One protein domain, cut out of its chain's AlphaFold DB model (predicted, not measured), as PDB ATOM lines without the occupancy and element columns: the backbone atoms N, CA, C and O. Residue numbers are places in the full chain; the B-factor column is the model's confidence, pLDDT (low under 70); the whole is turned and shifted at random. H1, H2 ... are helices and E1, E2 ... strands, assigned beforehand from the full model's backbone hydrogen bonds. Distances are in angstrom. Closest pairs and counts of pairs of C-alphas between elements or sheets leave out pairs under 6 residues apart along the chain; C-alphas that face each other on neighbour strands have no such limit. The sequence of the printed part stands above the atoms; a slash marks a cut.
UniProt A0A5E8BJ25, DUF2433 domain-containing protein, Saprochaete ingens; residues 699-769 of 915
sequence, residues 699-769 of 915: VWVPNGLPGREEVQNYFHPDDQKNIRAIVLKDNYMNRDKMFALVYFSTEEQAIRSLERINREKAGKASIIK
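Overview. This is residues 699 to 769 of the 915 residues of the protein "DUF2433 domain-containing protein" of Saprochaete ingens (UniProt A0A5E8BJ25). A twisted sheet of four antiparallel strands has H1 and H3 over one face and its other face bare, while the long hairpin of E2 and E3 runs along the longest axis to its turn at residues 732 to 733. The printed part has 71 residues, with four named helices and four named strands in the order E1 H1 H2 E2 E3 H3 H4 E4. The sheet's order is E2 E3 E1 E4, and the class is mixed, helices and strands. The whole is compact, with a radius of gyration of the C-alphas of 11.0 A and spans of 31 by 21 by 18 A.

Along the chain. E1, residues 699 to 701, begins at C-alpha 699 (20.661, 39.322, -25.101). H1 is residues 708 to 712 and H2 residues 717 to 720. E2, residues 723 to 731, is 21.9 A long; E3, residues 734 to 744, is 26.7 A long and bends by 70 degrees at residue 737. H3, residues 747 to 756, is 14.4 A long. H4 is residues 759 to 762, and E4, residues 766 to 768, ends at C-alpha 768 (24.162, 40.052, -28.988).

Arrangement. N 700 and O 766 of E1 and E4 are 2.8 A apart, N 699 and O 742 of E1 and E3 2.8 A, and N 727 and O 741 of E2 and E3 2.9 A, each within hydrogen-bond range. E1, H1 H2, E2 and E3, H3 H4, E4 are split strand-helix-strand units, two strands running the same way with another between them, both with right-handed crossovers. H3 and the sheet make two layers, a helix on one face of a sheet, at a height of 7.6 A; the C-alphas of Ile 751 and Ile 767 in E4 are its closest to that strand, 6.8 A. H1 is on the same face, at 8.3 A. H2, not on the sheet, only just touches H3, with 3 pairs of C-alphas within 8 A, the closest Asp 719 and Ser 753 at 5.8 A. H4 only grazes the sheet. Every O i to N i+4 pair is within hydrogen-bond range in H1 and H3; H2 and H4 are too short for one.

Size, cuts and confidence. The C-alphas of Asp 718 and Met 733 are the two farthest apart, 33.1 A. The printed part has no cut, and no link is long. Mean pLDDT of the printed part is 87.6; residues 706 and 732 to 733 are under 70.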
ATOM      1  N   VAL A 699      20.962  40.742 -25.278       93.56
ATOM      2  CA  VAL A 699      20.661  39.322 -25.101       93.56
ATOM      3  C   VAL A 699      19.540  38.922 -26.060       93.56
ATOM      4  O   VAL A 699      18.461  39.515 -26.062       93.56
ATOM      5  N   TRP A 700      19.785  37.898 -26.874       95.44
ATOM      6  CA  TRP A 700      18.764  37.208 -27.655       95.44
ATOM      7  C   TRP A 700      18.082  36.165 -26.773       95.44
ATOM      8  O   TRP A 700      18.750  35.349 -26.137       95.44
ATOM      9  N   VAL A 701      16.751  36.185 -26.738       94.12
ATOM     10  CA  VAL A 701      15.915  35.314 -25.908       94.12
ATOM     11  C   VAL A 701      14.965  34.531 -26.824       94.12
ATOM     12  O   VAL A 701      14.093  35.149 -27.439       94.12
ATOM     13  N   PRO A 702      15.085  33.191 -26.943       88.69
ATOM     14  CA  PRO A 702      14.279  32.405 -27.886       88.69
ATOM     15  C   PRO A 702      12.772  32.398 -27.594       88.69
ATOM     16  O   PRO A 702      11.990  32.145 -28.509       88.69
ATOM     17  N   ASN A 703      12.367  32.669 -26.351       87.94
ATOM     18  CA  ASN A 703      10.967  32.784 -25.946       87.94
ATOM     19  C   ASN A 703      10.578  34.272 -25.836       87.94
ATOM     20  O   ASN A 703      10.929  34.937 -24.872       87.94
ATOM     21  N   GLY A 704       9.866  34.811 -26.825       81.06
ATOM     22  CA  GLY A 704       9.383  36.202 -26.844       81.06
ATOM     23  C   GLY A 704       7.926  36.391 -26.398       81.06
ATOM     24  O   GLY A 704       7.394  37.493 -26.505       81.06
ATOM     25  N   LEU A 705       7.256  35.319 -25.961       77.69
ATOM     26  CA  LEU A 705       5.822  35.284 -25.653       77.69
ATOM     27  C   LEU A 705       5.568  35.091 -24.146       77.69
ATOM     28  O   LEU A 705       6.343  34.393 -23.491       77.69
ATOM     29  N   PRO A 706       4.472  35.642 -23.586       64.88
ATOM     30  CA  PRO A 706       3.356  36.316 -24.264       64.88
ATOM     31  C   PRO A 706       3.587  37.792 -24.640       64.88
ATOM     32  O   PRO A 706       2.741  38.360 -25.321       64.88
ATOM     33  N   GLY A 707       4.690  38.429 -24.230       81.06
ATOM     34  CA  GLY A 707       4.950  39.833 -24.574       81.06
ATOM     35  C   GLY A 707       6.197  40.426 -23.913       81.06
ATOM     36  O   GLY A 707       6.861  39.765 -23.116       81.06
ATOM     37  N   ARG A 708       6.496  41.700 -24.227       84.75
ATOM     38  CA  ARG A 708       7.703  42.417 -23.755       84.75
ATOM     39  C   ARG A 708       7.835  42.428 -22.228       84.75
ATOM     40  O   ARG A 708       8.926  42.206 -21.722       84.75
ATOM     41  N   GLU A 709       6.729  42.648 -21.521       85.31
ATOM     42  CA  GLU A 709       6.676  42.704 -20.053       85.31
ATOM     43  C   GLU A 709       7.091  41.372 -19.412       85.31
ATOM     44  O   GLU A 709       7.919  41.338 -18.507       85.31
ATOM     45  N   GLU A 710       6.586  40.246 -19.923       87.69
ATOM     46  CA  GLU A 710       6.948  38.937 -19.376       87.69
ATOM     47  C   GLU A 710       8.371  38.521 -19.777       87.69
ATOM     48  O   GLU A 710       9.051  37.889 -18.977       87.69
ATOM     49  N   VAL A 711       8.876  38.958 -20.939       91.38
ATOM     50  CA  VAL A 711      10.308  38.837 -21.286       91.38
ATOM     51  C   VAL A 711      11.189  39.642 -20.321       91.38
ATOM     52  O   VAL A 711      12.255  39.165 -19.936       91.38
ATOM     53  N   GLN A 712      10.757  40.828 -19.879       92.88
ATOM     54  CA  GLN A 712      11.471  41.600 -18.855       92.88
ATOM     55  C   GLN A 712      11.549  40.817 -17.533       92.88
ATOM     56  O   GLN A 712      12.626  40.712 -16.946       92.88
ATOM     57  N   ASN A 713      10.458  40.147 -17.139       92.44
ATOM     58  CA  ASN A 713      10.390  39.269 -15.961       92.44
ATOM     59  C   ASN A 713      11.289  38.013 -16.033       92.44
ATOM     60  O   ASN A 713      11.305  37.223 -15.084       92.44
ATOM     61  N   TYR A 714      12.017  37.777 -17.131       94.00
ATOM     62  CA  TYR A 714      13.016  36.705 -17.202       94.00
ATOM     63  C   TYR A 714      14.367  37.126 -16.615       94.00
ATOM     64  O   TYR A 714      15.154  36.265 -16.228       94.00
ATOM     65  N   PHE A 715      14.656  38.426 -16.557       94.31
ATOM     66  CA  PHE A 715      15.909  38.958 -16.027       94.31
ATOM     67  C   PHE A 715      15.801  39.197 -14.518       94.31
ATOM     68  O   PHE A 715      14.709  39.402 -13.986       94.31
ATOM     69  N   HIS A 716      16.935  39.177 -13.815       94.25
ATOM     70  CA  HIS A 716      16.982  39.482 -12.383       94.25
ATOM     71  C   HIS A 716      16.529  40.937 -12.122       94.25
ATOM     72  O   HIS A 716      16.846  41.798 -12.945       94.25
ATOM     73  N   PRO A 717      15.836  41.271 -11.012       91.25
ATOM     74  CA  PRO A 717      15.321  42.630 -10.772       91.25
ATOM     75  C   PRO A 717      16.376  43.749 -10.862       91.25
ATOM     76  O   PRO A 717      16.093  44.837 -11.362       91.25
ATOM     77  N   ASP A 718      17.620  43.474 -10.460       89.38
ATOM     78  CA  ASP A 718      18.739  44.420 -10.612       89.38
ATOM     79  C   ASP A 718      19.210  44.642 -12.050       89.38
ATOM     80  O   ASP A 718      19.858  45.650 -12.322       89.38
ATOM     81  N   ASP A 719      18.884  43.729 -12.959       91.06
ATOM     82  CA  ASP A 719      19.226  43.803 -14.375       91.06
ATOM     83  C   ASP A 719      18.030  44.312 -15.205       91.06
ATOM     84  O   ASP A 719      18.228  45.027 -16.186       91.06
ATOM     85  N   GLN A 720      16.786  44.082 -14.754       91.44
ATOM     86  CA  GLN A 720      15.556  44.631 -15.354       91.44
ATOM     87  C   GLN A 720      15.574  46.160 -15.491       91.44
ATOM     88  O   GLN A 720      15.073  46.690 -16.483       91.44
ATOM     89  N   LYS A 721      16.171  46.860 -14.517       89.31
ATOM     90  CA  LYS A 721      16.327  48.328 -14.497       89.31
ATOM     91  C   LYS A 721      17.417  48.863 -15.441       89.31
ATOM     92  O   LYS A 721      17.507  50.070 -15.633       89.31
ATOM     93  N   ASN A 722      18.226  47.978 -16.033       89.94
ATOM     94  CA  ASN A 722      19.304  48.321 -16.971       89.94
ATOM     95  C   ASN A 722      18.919  48.076 -18.446       89.94
ATOM     96  O   ASN A 722      19.690  48.420 -19.347       89.94
ATOM     97  N   ILE A 723      17.748  47.476 -18.700       92.31
ATOM     98  CA  ILE A 723      17.240  47.195 -20.047       92.31
ATOM     99  C   ILE A 723      16.850  48.509 -20.735       92.31
ATOM    100  O   ILE A 723      16.056  49.291 -20.219       92.31
ATOM    101  N   ARG A 724      17.399  48.736 -21.931       91.19
ATOM    102  CA  ARG A 724      17.147  49.912 -22.779       91.19
ATOM    103  C   ARG A 724      16.017  49.701 -23.779       91.19
ATOM    104  O   ARG A 724      15.275  50.635 -24.056       91.19
ATOM    105  N   ALA A 725      15.893  48.496 -24.332       89.00
ATOM    106  CA  ALA A 725      14.839  48.157 -25.282       89.00
ATOM    107  C   ALA A 725      14.568  46.648 -25.304       89.00
ATOM    108  O   ALA A 725      15.490  45.846 -25.163       89.00
ATOM    109  N   ILE A 726      13.312  46.270 -25.556       91.25
ATOM    110  CA  ILE A 726      12.901  44.892 -25.857       91.25
ATOM    111  C   ILE A 726      12.216  44.894 -27.223       91.25
ATOM    112  O   ILE A 726      11.119  45.433 -27.377       91.25
ATOM    113  N   VAL A 727      12.857  44.286 -28.220       89.44
ATOM    114  CA  VAL A 727      12.322  44.144 -29.579       89.44
ATOM    115  C   VAL A 727      11.889  42.697 -29.784       89.44
ATOM    116  O   VAL A 727      12.727  41.806 -29.908       89.44
ATOM    117  N   LEU A 728      10.577  42.462 -29.824       88.12
ATOM    118  CA  LEU A 728      10.022  41.174 -30.238       88.12
ATOM    119  C   LEU A 728      10.120  41.036 -31.761       88.12
ATOM    120  O   LEU A 728       9.884  42.006 -32.482       88.12
ATOM    121  N   LYS A 729      10.451  39.837 -32.239       85.12
ATOM    122  CA  LYS A 729      10.476  39.474 -33.660       85.12
ATOM    123  C   LYS A 729       9.883  38.082 -33.854       85.12
ATOM    124  O   LYS A 729      10.105  37.192 -33.032       85.12
ATOM    125  N   ASP A 730       9.168  37.889 -34.952       82.19
ATOM    126  CA  ASP A 730       8.608  36.588 -35.321       82.19
ATOM    127  C   ASP A 730       9.736  35.601 -35.639       82.19
ATOM    128  O   ASP A 730      10.695  35.931 -36.345       82.19
ATOM    129  N   ASN A 731       9.633  34.362 -35.159       76.88
ATOM    130  CA  ASN A 731      10.561  33.317 -35.562       76.88
ATOM    131  C   ASN A 731      10.204  32.845 -36.981       76.88
ATOM    132  O   ASN A 731       9.163  32.233 -37.207       76.88
ATOM    133  N   TYR A 732      11.096  33.098 -37.940       69.06
ATOM    134  CA  TYR A 732      10.895  32.754 -39.352       69.06
ATOM    135  C   TYR A 732      10.571  31.263 -39.589       69.06
ATOM    136  O   TYR A 732       9.814  30.936 -40.499       69.06
ATOM    137  N   MET A 733      11.093  30.363 -38.746       66.12
ATOM    138  CA  MET A 733      10.827  28.918 -38.809       66.12
ATOM    139  C   MET A 733       9.523  28.494 -38.110       66.12
ATOM    140  O   MET A 733       9.076  27.363 -38.289       66.12
ATOM    141  N   ASN A 734       8.922  29.351 -37.281       72.12
ATOM    142  CA  ASN A 734       7.705  29.042 -36.529       72.12
ATOM    143  C   ASN A 734       6.987  30.342 -36.120       72.12
ATOM    144  O   ASN A 734       7.279  30.904 -35.066       72.12
ATOM    145  N   ARG A 735       6.052  30.817 -36.953       71.19
ATOM    146  CA  ARG A 735       5.379  32.118 -36.762       71.19
ATOM    147  C   ARG A 735       4.520  32.206 -35.496       71.19
ATOM    148  O   ARG A 735       4.292  33.307 -35.014       71.19
ATOM    149  N   ASP A 736       4.130  31.072 -34.915       73.19
ATOM    150  CA  ASP A 736       3.415  31.015 -33.631       73.19
ATOM    151  C   ASP A 736       4.353  31.245 -32.425       73.19
ATOM    152  O   ASP A 736       3.933  31.176 -31.269       73.19
ATOM    153  N   LYS A 737       5.646  31.502 -32.676       78.19
ATOM    154  CA  LYS A 737       6.655  31.845 -31.672       78.19
ATOM    155  C   LYS A 737       7.351  33.147 -32.036       78.19
ATOM    156  O   LYS A 737       8.001  33.253 -33.072       78.19
ATOM    157  N   MET A 738       7.315  34.105 -31.119       85.75
ATOM    158  CA  MET A 738       8.232  35.243 -31.148       85.75
ATOM    159  C   MET A 738       9.522  34.893 -30.402       85.75
ATOM    160  O   MET A 738       9.504  34.072 -29.485       85.75
ATOM    161  N   PHE A 739      10.616  35.562 -30.751       91.62
ATOM    162  CA  PHE A 739      11.815  35.707 -29.924       91.62
ATOM    163  C   PHE A 739      11.995  37.186 -29.550       91.62
ATOM    164  O   PHE A 739      11.357  38.058 -30.145       91.62
ATOM    165  N   ALA A 740      12.856  37.486 -28.581       93.75
ATOM    166  CA  ALA A 740      13.154  38.856 -28.171       93.75
ATOM    167  C   ALA A 740      14.641  39.204 -28.320       93.75
ATOM    168  O   ALA A 740      15.518  38.363 -28.121       93.75
ATOM    169  N   LEU A 741      14.909  40.466 -28.643       92.25
ATOM    170  CA  LEU A 741      16.218  41.110 -28.559       92.25
ATOM    171  C   LEU A 741      16.144  42.128 -27.414       92.25
ATOM    172  O   LEU A 741      15.344  43.063 -27.481       92.25
ATOM    173  N   VAL A 742      16.926  41.916 -26.359       94.19
ATOM    174  CA  VAL A 742      16.907  42.718 -25.128       94.19
ATOM    175  C   VAL A 742      18.217  43.483 -25.019       94.19
ATOM    176  O   VAL A 742      19.268  42.882 -24.821       94.19
ATOM    177  N   TYR A 743      18.168  44.797 -25.185       93.25
ATOM    178  CA  TYR A 743      19.350  45.654 -25.291       93.25
ATOM    179  C   TYR A 743      19.694  46.325 -23.961       93.25
ATOM    180  O   TYR A 743      18.797  46.709 -23.210       93.25
ATOM    181  N   PHE A 744      20.987  46.505 -23.696       93.19
ATOM    182  CA  PHE A 744      21.536  47.101 -22.472       93.19
ATOM    183  C   PHE A 744      22.439  48.301 -22.797       93.19
ATOM    184  O   PHE A 744      22.699  48.597 -23.961       93.19
ATOM    185  N   SER A 745      22.907  49.023 -21.773       86.44
ATOM    186  CA  SER A 745      23.777  50.196 -21.974       86.44
ATOM    187  C   SER A 745      25.223  49.816 -22.307       86.44
ATOM    188  O   SER A 745      25.909  50.585 -22.970       86.44
ATOM    189  N   THR A 746      25.698  48.668 -21.810       88.56
ATOM    190  CA  THR A 746      27.087  48.194 -21.953       88.56
ATOM    191  C   THR A 746      27.133  46.668 -22.103       88.56
ATOM    192  O   THR A 746      26.158  45.977 -21.788       88.56
ATOM    193  N   GLU A 747      28.250  46.114 -22.590       87.25
ATOM    194  CA  GLU A 747      28.377  44.663 -22.799       87.25
ATOM    195  C   GLU A 747      28.458  43.899 -21.464       87.25
ATOM    196  O   GLU A 747      27.894  42.814 -21.344       87.25
ATOM    197  N   GLU A 748      29.027  44.492 -20.410       88.81
ATOM    198  CA  GLU A 748      29.065  43.893 -19.067       88.81
ATOM    199  C   GLU A 748      27.664  43.781 -18.453       88.81
ATOM    200  O   GLU A 748      27.390  42.823 -17.728       88.81
ATOM    201  N   GLN A 749      26.764  44.732 -18.746       91.50
ATOM    202  CA  GLN A 749      25.353  44.630 -18.359       91.50
ATOM    203  C   GLN A 749      24.683  43.454 -19.082       91.50
ATOM    204  O   GLN A 749      24.052  42.623 -18.432       91.50
ATOM    205  N   ALA A 750      24.879  43.327 -20.400       90.62
ATOM    206  CA  ALA A 750      24.336  42.211 -21.174       90.62
ATOM    207  C   ALA A 750      24.861  40.848 -20.674       90.62
ATOM    208  O   ALA A 750      24.060  39.946 -20.418       90.62
ATOM    209  N   ILE A 751      26.175  40.715 -20.450       91.12
ATOM    210  CA  ILE A 751      26.820  39.485 -19.954       91.12
ATOM    211  C   ILE A 751      26.286  39.087 -18.573       91.12
ATOM    212  O   ILE A 751      25.758  37.983 -18.425       91.12
ATOM    213  N   ARG A 752      26.323  39.993 -17.584       93.06
ATOM    214  CA  ARG A 752      25.822  39.717 -16.222       93.06
ATOM    215  C   ARG A 752      24.335  39.356 -16.214       93.06
ATOM    216  O   ARG A 752      23.912  38.476 -15.464       93.06
ATOM    217  N   SER A 753      23.546  39.984 -17.087       93.00
ATOM    218  CA  SER A 753      22.120  39.677 -17.221       93.00
ATOM    219  C   SER A 753      21.866  38.261 -17.768       93.00
ATOM    220  O   SER A 753      20.933  37.600 -17.318       93.00
ATOM    221  N   LEU A 754      22.719  37.745 -18.669       94.00
ATOM    222  CA  LEU A 754      22.625  36.385 -19.229       94.00
ATOM    223  C   LEU A 754      23.096  35.291 -18.252       94.00
ATOM    224  O   LEU A 754      22.620  34.149 -18.295       94.00
ATOM    225  N   GLU A 755      24.026  35.617 -17.356       91.19
ATOM    226  CA  GLU A 755      24.417  34.733 -16.253       91.19
ATOM    227  C   GLU A 755      23.247  34.505 -15.285       91.19
ATOM    228  O   GLU A 755      23.039  33.383 -14.826       91.19
ATOM    229  N   ARG A 756      22.449  35.552 -15.034       92.06
ATOM    230  CA  ARG A 756      21.356  35.577 -14.044       92.06
ATOM    231  C   ARG A 756      19.949  35.375 -14.613       92.06
ATOM    232  O   ARG A 756      18.989  35.347 -13.845       92.06
ATOM    233  N   ILE A 757      19.798  35.264 -15.933       94.00
ATOM    234  CA  ILE A 757      18.487  35.099 -16.574       94.00
ATOM    235  C   ILE A 757      17.811  33.798 -16.110       94.00
ATOM    236  O   ILE A 757      18.451  32.752 -15.988       94.00
ATOM    237  N   ASN A 758      16.496  33.832 -15.904       91.38
ATOM    238  CA  ASN A 758      15.695  32.642 -15.644       91.38
ATOM    239  C   ASN A 758      15.660  31.768 -16.910       91.38
ATOM    240  O   ASN A 758      14.848  31.982 -17.809       91.38
ATOM    241  N   ARG A 759      16.557  30.778 -16.986       88.50
ATOM    242  CA  ARG A 759      16.732  29.904 -18.162       88.50
ATOM    243  C   ARG A 759      15.554  28.963 -18.419       88.50
ATOM    244  O   ARG A 759      15.397  28.515 -19.550       88.50
ATOM    245  N   GLU A 760      14.714  28.692 -17.420       86.88
ATOM    246  CA  GLU A 760      13.489  27.899 -17.602       86.88
ATOM    247  C   GLU A 760      12.446  28.678 -18.412       86.88
ATOM    248  O   GLU A 760      11.864  28.139 -19.352       86.88
ATOM    249  N   LYS A 761      12.266  29.970 -18.100       87.44
ATOM    250  CA  LYS A 761      11.403  30.877 -18.864       87.44
ATOM    251  C   LYS A 761      12.036  31.323 -20.185       87.44
ATOM    252  O   LYS A 761      11.399  31.239 -21.232       87.44
ATOM    253  N   ALA A 762      13.288  31.777 -20.152       86.06
ATOM    254  CA  ALA A 762      13.980  32.367 -21.298       86.06
ATOM    255  C   ALA A 762      14.426  31.345 -22.352       86.06
ATOM    256  O   ALA A 762      14.573  31.697 -23.522       86.06
ATOM    257  N   GLY A 763      14.663  30.092 -21.955       86.81
ATOM    258  CA  GLY A 763      15.309  29.083 -22.791       86.81
ATOM    259  C   GLY A 763      16.813  29.331 -22.969       86.81
ATOM    260  O   GLY A 763      17.481  29.929 -22.123       86.81
ATOM    261  N   LYS A 764      17.371  28.853 -24.090       88.88
ATOM    262  CA  LYS A 764      18.791  29.030 -24.449       88.88
ATOM    263  C   LYS A 764      19.058  30.442 -24.994       88.88
ATOM    264  O   LYS A 764      19.222  30.613 -26.198       88.88
ATOM    265  N   ALA A 765      19.062  31.437 -24.111       91.88
ATOM    266  CA  ALA A 765      19.444  32.808 -24.442       91.88
ATOM    267  C   ALA A 765      20.956  32.945 -24.746       91.88
ATOM    268  O   ALA A 765      21.757  32.104 -24.328       91.88
ATOM    269  N   SER A 766      21.352  33.997 -25.470       93.06
ATOM    270  CA  SER A 766      22.744  34.253 -25.893       93.06
ATOM    271  C   SER A 766      23.051  35.749 -26.055       93.06
ATOM    272  O   SER A 766      22.141  36.551 -26.242       93.06
ATOM    273  N   ILE A 767      24.330  36.146 -25.993       93.38
ATOM    274  CA  ILE A 767      24.744  37.552 -26.169       93.38
ATOM    275  C   ILE A 767      24.594  38.007 -27.626       93.38
ATOM    276  O   ILE A 767      24.994  37.310 -28.558       93.38
ATOM    277  N   ILE A 768      24.074  39.222 -27.789       84.88
ATOM    278  CA  ILE A 768      24.162  40.052 -28.988       84.88
ATOM    279  C   ILE A 768      25.356  40.986 -28.767       84.88
ATOM    280  O   ILE A 768      25.298  41.864 -27.904       84.88
ATOM    281  N   LYS A 769      26.445  40.792 -29.513       76.12
ATOM    282  CA  LYS A 769      27.597  41.703 -29.460       76.12
ATOM    283  C   LYS A 769      27.276  43.003 -30.197       76.12
ATOM    284  O   LYS A 769      26.651  42.968 -31.257       76.12
TER     285      LYS A 769